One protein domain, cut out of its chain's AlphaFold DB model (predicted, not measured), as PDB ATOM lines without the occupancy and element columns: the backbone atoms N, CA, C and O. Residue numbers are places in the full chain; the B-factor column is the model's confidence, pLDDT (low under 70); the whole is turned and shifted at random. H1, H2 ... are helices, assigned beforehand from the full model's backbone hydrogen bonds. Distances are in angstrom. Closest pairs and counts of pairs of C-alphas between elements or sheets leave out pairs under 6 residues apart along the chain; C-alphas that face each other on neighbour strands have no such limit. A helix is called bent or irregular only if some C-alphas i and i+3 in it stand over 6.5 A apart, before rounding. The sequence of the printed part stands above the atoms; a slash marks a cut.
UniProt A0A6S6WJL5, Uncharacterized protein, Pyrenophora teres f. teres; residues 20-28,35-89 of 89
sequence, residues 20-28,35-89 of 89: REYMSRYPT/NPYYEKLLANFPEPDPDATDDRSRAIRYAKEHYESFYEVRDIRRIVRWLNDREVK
ATOM      1  N   ARG A  20     -32.063 -47.441 -19.408       78.88
ATOM      2  CA  ARG A  20     -33.227 -48.334 -19.298       78.88
ATOM      3  C   ARG A  20     -32.840 -49.754 -18.897       78.88
ATOM      4  O   ARG A  20     -33.468 -50.330 -18.014       78.88
ATOM      5  N   GLU A  21     -31.794 -50.312 -19.501       80.88
ATOM      6  CA  GLU A  21     -31.295 -51.646 -19.146       80.88
ATOM      7  C   GLU A  21     -30.747 -51.683 -17.716       80.88
ATOM      8  O   GLU A  21     -30.985 -52.635 -16.971       80.88
ATOM      9  N   TYR A  22     -30.049 -50.622 -17.314       80.25
ATOM     10  CA  TYR A  22     -29.518 -50.466 -15.970       80.25
ATOM     11  C   TYR A  22     -30.650 -50.392 -14.938       80.25
ATOM     12  O   TYR A  22     -30.628 -51.146 -13.968       80.25
ATOM     13  N   MET A  23     -31.677 -49.570 -15.176       81.88
ATOM     14  CA  MET A  23     -32.864 -49.482 -14.314       81.88
ATOM     15  C   MET A  23     -33.673 -50.787 -14.295       81.88
ATOM     16  O   MET A  23     -34.211 -51.154 -13.257       81.88
ATOM     17  N   SER A  24     -33.723 -51.543 -15.399       80.25
ATOM     18  CA  SER A  24     -34.363 -52.867 -15.420       80.25
ATOM     19  C   SER A  24     -33.635 -53.887 -14.542       80.25
ATOM     20  O   SER A  24     -34.276 -54.790 -14.007       80.25
ATOM     21  N   ARG A  25     -32.306 -53.788 -14.423       80.19
ATOM     22  CA  ARG A  25     -31.492 -54.712 -13.619       80.19
ATOM     23  C   ARG A  25     -31.374 -54.277 -12.159       80.19
ATOM     24  O   ARG A  25     -31.296 -55.128 -11.277       80.19
ATOM     25  N   TYR A  26     -31.355 -52.971 -11.924       77.44
ATOM     26  CA  TYR A  26     -31.236 -52.341 -10.615       77.44
ATOM     27  C   TYR A  26     -32.390 -51.351 -10.432       77.44
ATOM     28  O   TYR A  26     -32.165 -50.138 -10.462       77.44
ATOM     29  N   PRO A  27     -33.633 -51.848 -10.295       71.56
ATOM     30  CA  PRO A  27     -34.782 -50.979 -10.135       71.56
ATOM     31  C   PRO A  27     -34.615 -50.125  -8.882       71.56
ATOM     32  O   PRO A  27     -34.128 -50.577  -7.840       71.56
ATOM     33  N   THR A  28     -35.028 -48.872  -8.999       70.56
ATOM     34  CA  THR A  28     -35.151 -47.972  -7.862       70.56
ATOM     35  C   THR A  28     -36.132 -48.559  -6.841       70.56
ATOM     36  O   THR A  28     -37.014 -49.358  -7.173       70.56
ATOM     37  N   ASN A  35     -34.499 -41.144 -13.226       83.62
ATOM     38  CA  ASN A  35     -33.958 -39.840 -13.551       83.62
ATOM     39  C   ASN A  35     -34.415 -39.446 -14.970       83.62
ATOM     40  O   ASN A  35     -33.909 -40.008 -15.950       83.62
ATOM     41  N   PRO A  36     -35.309 -38.449 -15.103       83.62
ATOM     42  CA  PRO A  36     -35.903 -38.082 -16.384       83.62
ATOM     43  C   PRO A  36     -34.888 -37.486 -17.362       83.62
ATOM     44  O   PRO A  36     -35.182 -37.386 -18.551       83.62
ATOM     45  N   TYR A  37     -33.710 -37.067 -16.889       87.88
ATOM     46  CA  TYR A  37     -32.640 -36.577 -17.751       87.88
ATOM     47  C   TYR A  37     -32.133 -37.683 -18.681       87.88
ATOM     48  O   TYR A  37     -32.190 -37.540 -19.899       87.88
ATOM     49  N   TYR A  38     -31.715 -38.820 -18.118       87.44
ATOM     50  CA  TYR A  38     -31.162 -39.920 -18.908       87.44
ATOM     51  C   TYR A  38     -32.207 -40.546 -19.840       87.44
ATOM     52  O   TYR A  38     -31.885 -40.897 -20.972       87.44
ATOM     53  N   GLU A  39     -33.472 -40.623 -19.420       86.12
ATOM     54  CA  GLU A  39     -34.559 -41.150 -20.261       86.12
ATOM     55  C   GLU A  39     -34.802 -40.349 -21.541       86.12
ATOM     56  O   GLU A  39     -35.310 -40.898 -22.520       86.12
ATOM     57  N   LYS A  40     -34.462 -39.057 -21.530       90.69
ATOM     58  CA  LYS A  40     -34.663 -38.143 -22.658       90.69
ATOM     59  C   LYS A  40     -33.481 -38.103 -23.625       90.69
ATOM     60  O   LYS A  40     -33.610 -37.499 -24.690       90.69
ATOM     61  N   LEU A  41     -32.365 -38.748 -23.285       94.81
ATOM     62  CA  LEU A  41     -31.220 -38.864 -24.180       94.81
ATOM     63  C   LEU A  41     -31.563 -39.768 -25.362       94.81
ATOM     64  O   LEU A  41     -32.107 -40.860 -25.188       94.81
ATOM     65  N   LEU A  42     -31.183 -39.337 -26.563       95.00
ATOM     66  CA  LEU A  42     -31.416 -40.074 -27.804       95.00
ATOM     67  C   LEU A  42     -30.786 -41.471 -27.771       95.00
ATOM     68  O   LEU A  42     -31.378 -42.416 -28.281       95.00
ATOM     69  N   ALA A  43     -29.640 -41.635 -27.104       93.38
ATOM     70  CA  ALA A  43     -28.978 -42.931 -26.959       93.38
ATOM     71  C   ALA A  43     -29.846 -43.979 -26.224       93.38
ATOM     72  O   ALA A  43     -29.756 -45.175 -26.513       93.38
ATOM     73  N   ASN A  44     -30.749 -43.535 -25.337       91.81
ATOM     74  CA  ASN A  44     -31.690 -44.387 -24.603       91.81
ATOM     75  C   ASN A  44     -33.010 -44.649 -25.348       91.81
ATOM     76  O   ASN A  44     -33.894 -45.332 -24.817       91.81
ATOM     77  N   PHE A  45     -33.183 -44.112 -26.560       91.44
ATOM     78  CA  PHE A  45     -34.367 -44.393 -27.369       91.44
ATOM     79  C   PHE A  45     -34.265 -45.803 -27.981       91.44
ATOM     80  O   PHE A  45     -33.163 -46.359 -28.077       91.44
ATOM     81  N   PRO A  46     -35.404 -46.417 -28.364       90.31
ATOM     82  CA  PRO A  46     -35.396 -47.684 -29.090       90.31
ATOM     83  C   PRO A  46     -34.521 -47.601 -30.342       90.31
ATOM     84  O   PRO A  46     -34.426 -46.534 -30.951       90.31
ATOM     85  N   GLU A  47     -33.900 -48.724 -30.708       90.31
ATOM     86  CA  GLU A  47     -33.188 -48.815 -31.982       90.31
ATOM     87  C   GLU A  47     -34.175 -48.507 -33.116       90.31
ATOM     88  O   GLU A  47     -35.252 -49.114 -33.151       90.31
ATOM     89  N   PRO A  48     -33.878 -47.526 -33.985       92.69
ATOM     90  CA  PRO A  48     -34.714 -47.262 -35.139       92.69
ATOM     91  C   PRO A  48     -34.603 -48.409 -36.144       92.69
ATOM     92  O   PRO A  48     -33.698 -49.243 -36.078       92.69
ATOM     93  N   ASP A  49     -35.528 -48.430 -37.098       92.44
ATOM     94  CA  ASP A  49     -35.434 -49.336 -38.237       92.44
ATOM     95  C   ASP A  49     -34.107 -49.084 -38.998       92.44
ATOM     96  O   ASP A  49     -33.757 -47.917 -39.226       92.44
ATOM     97  N   PRO A  50     -33.341 -50.132 -39.367       89.88
ATOM     98  CA  PRO A  50     -32.067 -49.985 -40.075       89.88
ATOM     99  C   PRO A  50     -32.169 -49.165 -41.366       89.88
ATOM    100  O   PRO A  50     -31.246 -48.409 -41.692       89.88
ATOM    101  N   ASP A  51     -33.304 -49.264 -42.057       92.81
ATOM    102  CA  ASP A  51     -33.557 -48.621 -43.342       92.81
ATOM    103  C   ASP A  51     -34.251 -47.255 -43.186       92.81
ATOM    104  O   ASP A  51     -34.435 -46.531 -44.166       92.81
ATOM    105  N   ALA A  52     -34.605 -46.841 -41.961       92.69
ATOM    106  CA  ALA A  52     -35.249 -45.552 -41.723       92.69
ATOM    107  C   ALA A  52     -34.291 -44.377 -41.963       92.69
ATOM    108  O   ALA A  52     -33.340 -44.138 -41.212       92.69
ATOM    109  N   THR A  53     -34.580 -43.584 -42.992       92.19
ATOM    110  CA  THR A  53     -33.777 -42.420 -43.398       92.19
ATOM    111  C   THR A  53     -34.224 -41.107 -42.758       92.19
ATOM    112  O   THR A  53     -33.617 -40.068 -43.017       92.19
ATOM    113  N   ASP A  54     -35.254 -41.125 -41.909       95.44
ATOM    114  CA  ASP A  54     -35.745 -39.915 -41.257       95.44
ATOM    115  C   ASP A  54     -34.731 -39.335 -40.257       95.44
ATOM    116  O   ASP A  54     -33.922 -40.038 -39.642       95.44
ATOM    117  N   ASP A  55     -34.809 -38.019 -40.073       96.69
ATOM    118  CA  ASP A  55     -33.917 -37.239 -39.216       96.69
ATOM    119  C   ASP A  55     -33.796 -37.795 -37.795       96.69
ATOM    120  O   ASP A  55     -32.706 -37.806 -37.213       96.69
ATOM    121  N   ARG A  56     -34.907 -38.267 -37.218       96.44
ATOM    122  CA  ARG A  56     -34.919 -38.794 -35.854       96.44
ATOM    123  C   ARG A  56     -34.172 -40.119 -35.797       96.44
ATOM    124  O   ARG A  56     -33.334 -40.283 -34.912       96.44
ATOM    125  N   SER A  57     -34.432 -41.032 -36.724       96.69
ATOM    126  CA  SER A  57     -33.739 -42.321 -36.809       96.69
ATOM    127  C   SER A  57     -32.236 -42.152 -37.028       96.69
ATOM    128  O   SER A  57     -31.432 -42.785 -36.340       96.69
ATOM    129  N   ARG A  58     -31.828 -41.236 -37.912       96.06
ATOM    130  CA  ARG A  58     -30.409 -40.897 -38.128       96.06
ATOM    131  C   ARG A  58     -29.761 -40.329 -36.863       96.06
ATOM    132  O   ARG A  58     -28.681 -40.769 -36.474       96.06
ATOM    133  N   ALA A  59     -30.435 -39.402 -36.181       97.00
ATOM    134  CA  ALA A  59     -29.923 -38.803 -34.953       97.00
ATOM    135  C   ALA A  59     -29.830 -39.799 -33.785       97.00
ATOM    136  O   ALA A  59     -28.885 -39.717 -33.002       97.00
ATOM    137  N   ILE A  60     -30.769 -40.746 -33.664       95.38
ATOM    138  CA  ILE A  60     -30.713 -41.805 -32.644       95.38
ATOM    139  C   ILE A  60     -29.506 -42.715 -32.883       95.38
ATOM    140  O   ILE A  60     -28.757 -42.953 -31.938       95.38
ATOM    141  N   ARG A  61     -29.279 -43.173 -34.124       95.19
ATOM    142  CA  ARG A  61     -28.105 -43.998 -34.470       95.19
ATOM    143  C   ARG A  61     -26.805 -43.288 -34.113       95.19
ATOM    144  O   ARG A  61     -26.004 -43.817 -33.350       95.19
ATOM    145  N   TYR A  62     -26.666 -42.036 -34.546       95.06
ATOM    146  CA  TYR A  62     -25.505 -41.218 -34.207       95.06
ATOM    147  C   TYR A  62     -25.323 -41.053 -32.693       95.06
ATOM    148  O   TYR A  62     -24.222 -41.191 -32.175       95.06
ATOM    149  N   ALA A  63     -26.398 -40.784 -31.949       94.62
ATOM    150  CA  ALA A  63     -26.318 -40.621 -30.501       94.62
ATOM    151  C   ALA A  63     -25.957 -41.917 -29.763       94.62
ATOM    152  O   ALA A  63     -25.342 -41.846 -28.705       94.62
ATOM    153  N   LYS A  64     -26.328 -43.087 -30.292       91.94
ATOM    154  CA  LYS A  64     -25.921 -44.386 -29.742       91.94
ATOM    155  C   LYS A  64     -24.446 -44.687 -29.988       91.94
ATOM    156  O   LYS A  64     -23.828 -45.300 -29.130       91.94
ATOM    157  N   GLU A  65     -23.888 -44.245 -31.113       92.00
ATOM    158  CA  GLU A  65     -22.447 -44.338 -31.401       92.00
ATOM    159  C   GLU A  65     -21.622 -43.306 -30.615       92.00
ATOM    160  O   GLU A  65     -20.468 -43.567 -30.288       92.00
ATOM    161  N   HIS A  66     -22.229 -42.163 -30.279       92.00
ATOM    162  CA  HIS A  66     -21.610 -41.025 -29.590       92.00
ATOM    163  C   HIS A  66     -22.301 -40.707 -28.259       92.00
ATOM    164  O   HIS A  66     -22.693 -39.564 -27.979       92.00
ATOM    165  N   TYR A  67     -22.519 -41.731 -27.442       89.62
ATOM    166  CA  TYR A  67     -23.303 -41.618 -26.216       89.62
ATOM    167  C   TYR A  67     -22.675 -40.712 -25.152       89.62
ATOM    168  O   TYR A  67     -23.392 -40.136 -24.331       89.62
ATOM    169  N   GLU A  68     -21.360 -40.514 -25.202       89.69
ATOM    170  CA  GLU A  68     -20.605 -39.563 -24.386       89.69
ATOM    171  C   GLU A  68     -21.036 -38.105 -24.602       89.69
ATOM    172  O   GLU A  68     -20.766 -37.245 -23.767       89.69
ATOM    173  N   SER A  69     -21.728 -37.817 -25.709       91.38
ATOM    174  CA  SER A  69     -22.170 -36.467 -26.062       91.38
ATOM    175  C   SER A  69     -23.526 -36.073 -25.461       91.38
ATOM    176  O   SER A  69     -23.924 -34.917 -25.596       91.38
ATOM    177  N   PHE A  70     -24.246 -37.001 -24.817       93.56
ATOM    178  CA  PHE A  70     -25.536 -36.745 -24.154       93.56
ATOM    179  C   PHE A  70     -26.570 -36.011 -25.030       93.56
ATOM    180  O   PHE A  70     -27.273 -35.117 -24.559       93.56
ATOM    181  N   TYR A  71     -26.681 -36.379 -26.307       95.44
ATOM    182  CA  TYR A  71     -27.619 -35.716 -27.212       95.44
ATOM    183  C   TYR A  71     -29.081 -35.927 -26.807       95.44
ATOM    184  O   TYR A  71     -29.519 -37.045 -26.525       95.44
ATOM    185  N   GLU A  72     -29.855 -34.849 -26.866       95.25
ATOM    186  CA  GLU A  72     -31.289 -34.824 -26.596       95.25
ATOM    187  C   GLU A  72     -32.101 -34.626 -27.886       95.25
ATOM    188  O   GLU A  72     -31.580 -34.291 -28.948       95.25
ATOM    189  N   VAL A  73     -33.427 -34.749 -27.796       94.19
ATOM    190  CA  VAL A  73     -34.350 -34.511 -28.926       94.19
ATOM    191  C   VAL A  73     -34.157 -33.130 -29.571       94.19
ATOM    192  O   VAL A  73     -34.284 -32.990 -30.787       94.19
ATOM    193  N   ARG A  74     -33.795 -32.105 -28.788       95.06
ATOM    194  CA  ARG A  74     -33.496 -30.755 -29.306       95.06
ATOM    195  C   ARG A  74     -32.280 -30.712 -30.240       95.06
ATOM    196  O   ARG A  74     -32.177 -29.796 -31.052       95.06
ATOM    197  N   ASP A  75     -31.389 -31.696 -30.151       96.81
ATOM    198  CA  ASP A  75     -30.146 -31.754 -30.916       96.81
ATOM    199  C   ASP A  75     -30.300 -32.412 -32.287       96.81
ATOM    200  O   ASP A  75     -29.389 -32.298 -33.106       96.81
ATOM    201  N   ILE A  76     -31.448 -33.037 -32.582       97.06
ATOM    202  CA  ILE A  76     -31.691 -33.776 -33.835       97.06
ATOM    203  C   ILE A  76     -31.311 -32.941 -35.061       97.06
ATOM    204  O   ILE A  76     -30.521 -33.382 -35.889       97.06
ATOM    205  N   ARG A  77     -31.799 -31.696 -35.151       96.75
ATOM    206  CA  ARG A  77     -31.514 -30.815 -36.298       96.75
ATOM    207  C   ARG A  77     -30.021 -30.533 -36.470       96.75
ATOM    208  O   ARG A  77     -29.535 -30.449 -37.594       96.75
ATOM    209  N   ARG A  78     -29.297 -30.366 -35.362       96.81
ATOM    210  CA  ARG A  78     -27.852 -30.107 -35.370       96.81
ATOM    211  C   ARG A  78     -27.080 -31.347 -35.815       96.81
ATOM    212  O   ARG A  78     -26.193 -31.225 -36.652       96.81
ATOM    213  N   ILE A  79     -27.453 -32.516 -35.300       97.25
ATOM    214  CA  ILE A  79     -26.841 -33.800 -35.658       97.25
ATOM    215  C   ILE A  79     -27.046 -34.088 -37.142       97.25
ATOM    216  O   ILE A  79     -26.081 -34.337 -37.853       97.25
ATOM    217  N   VAL A  80     -28.282 -33.982 -37.631       96.56
ATOM    218  CA  VAL A  80     -28.611 -34.220 -39.043       96.56
ATOM    219  C   VAL A  80     -27.827 -33.290 -39.959       96.56
ATOM    220  O   VAL A  80     -27.295 -33.738 -40.970       96.56
ATOM    221  N   ARG A  81     -27.684 -32.013 -39.588       96.69
ATOM    222  CA  ARG A  81     -26.840 -31.080 -40.337       96.69
ATOM    223  C   ARG A  81     -25.394 -31.573 -40.431       96.69
ATOM    224  O   ARG A  81     -24.852 -31.604 -41.525       96.69
ATOM    225  N   TRP A  82     -24.790 -31.998 -39.320       95.81
ATOM    226  CA  TRP A  82     -23.429 -32.544 -39.335       95.81
ATOM    227  C   TRP A  82     -23.300 -33.816 -40.169       95.81
ATOM    228  O   TRP A  82     -22.277 -34.000 -40.822       95.81
ATOM    229  N   LEU A  83     -24.310 -34.688 -40.147       94.56
ATOM    230  CA  LEU A  83     -24.333 -35.902 -40.962       94.56
ATOM    231  C   LEU A  83     -24.384 -35.560 -42.454       94.56
ATOM    232  O   LEU A  83     -23.551 -36.048 -43.211       94.56
ATOM    233  N   ASN A  84     -25.274 -34.651 -42.855       94.00
ATOM    234  CA  ASN A  84     -25.368 -34.191 -44.241       94.00
ATOM    235  C   ASN A  84     -24.060 -33.523 -44.705       94.00
ATOM    236  O   ASN A  84     -23.574 -33.802 -45.795       94.00
ATOM    237  N   ASP A  85     -23.449 -32.685 -43.861       93.75
ATOM    238  CA  ASP A  85     -22.178 -32.017 -44.176       93.75
ATOM    239  C   ASP A  85     -21.010 -33.017 -44.346       93.75
ATOM    240  O   ASP A  85     -20.025 -32.708 -45.020       93.75
ATOM    241  N   ARG A  86     -21.091 -34.204 -43.725       88.38
ATOM    242  CA  ARG A  86     -20.109 -35.293 -43.876       88.38
ATOM    243  C   ARG A  86     -20.334 -36.116 -45.143       88.38
ATOM    244  O   ARG A  86     -19.354 -36.550 -45.725       88.38
ATOM    245  N   GLU A  87     -21.583 -36.321 -45.557       83.44
ATOM    246  CA  GLU A  87     -21.943 -37.088 -46.763       83.44
ATOM    247  C   GLU A  87     -21.608 -36.348 -48.072       83.44
ATOM    248  O   GLU A  87     -21.468 -36.973 -49.118       83.44
ATOM    249  N   VAL A  88     -21.479 -35.016 -48.026       76.62
ATOM    250  CA  VAL A  88     -21.146 -34.164 -49.186       76.62
ATOM    251  C   VAL A  88     -19.625 -34.053 -49.427       76.62
ATOM    252  O   VAL A  88     -19.206 -33.503 -50.446       76.62
ATOM    253  N   LYS A  89     -18.792 -34.559 -48.508       54.62
ATOM    254  CA  LYS A  89     -17.323 -34.561 -48.615       54.62
ATOM    255  C   LYS A  89     -16.790 -35.866 -49.185       54.62
ATOM    256  O   LYS A  89     -15.806 -35.773 -49.949       54.62
TER     257      LYS A  89
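AT A GLANCE: This is residues 20 to 28 and 35 to 89 of the 89 residues of an uncharacterized protein of Pyrenophora teres f. teres (UniProt A0A6S6WJL5). Two helices, H3 and H4, cross at nearly a right angle, and two short helices, H1 and H2, lie toward the other end of a rod-like outline. A long loop, residues 40 to 54, joins H2 to H3, and the last residues, 84 to 89, stick out at the far end. The printed part has 64 residues with four named helices, in the order H1, H2, H3, H4, and no named strand; the class is all helix. It is only just loose, close to compact, with a radius of gyration of the C-alphas of 13.0 A and spans of 46 by 21 by 16 A.

HOW THE PARTS SIT: H1, residues 20 to 25, and H2, residues 36 to 39, are close but not clearly touching; their closest C-alphas, of Arg 20 and Glu 39, are 7.4 A apart. H3, residues 55 to 65, is apart from both. H4, residues 73 to 87, touches H3 with residues 76 to 80 alone; the closest C-alphas, of Ala 59 and Ile 76, are 5.4 A apart. The lines of H3 and H4 are about perpendicular, at 85 degrees. H4 is apart from H1 and H2. Each O i to N i+4 pair is within hydrogen-bond range in H1 and H3, and 9 of 11 are in H4; H2 is too short for such a pair.

IN THESE COORDINATES: H1 begins at C-alpha 20, (-33.227, -48.334, -19.298), and measures 8.7 A; H2 measures 5.1 A. H3 begins at C-alpha 55, (-33.917, -37.239, -39.216), and measures 15.6 A. H4 measures 21.9 A and ends at C-alpha 87, (-21.943, -37.088, -46.763); it is irregular, with C-alphas 74 and 77 7.3 A apart.

THE WHOLE: The two C-alphas farthest apart, of Thr 28 and Lys 89, are 46.5 A apart. Residues 29 to 34 are cut out, and C-alphas 28 and 35 are 10.0 A apart across the cut. The link from H2 to H3 is long, with 15 residues, and that from H3 to H4 is short, with 7. Residues 84 to 89, of which 84 to 87 belong to H4, stand free. The mean pLDDT of the printed part is 90.0, and Lys 89, the chain's last residue, is under 70.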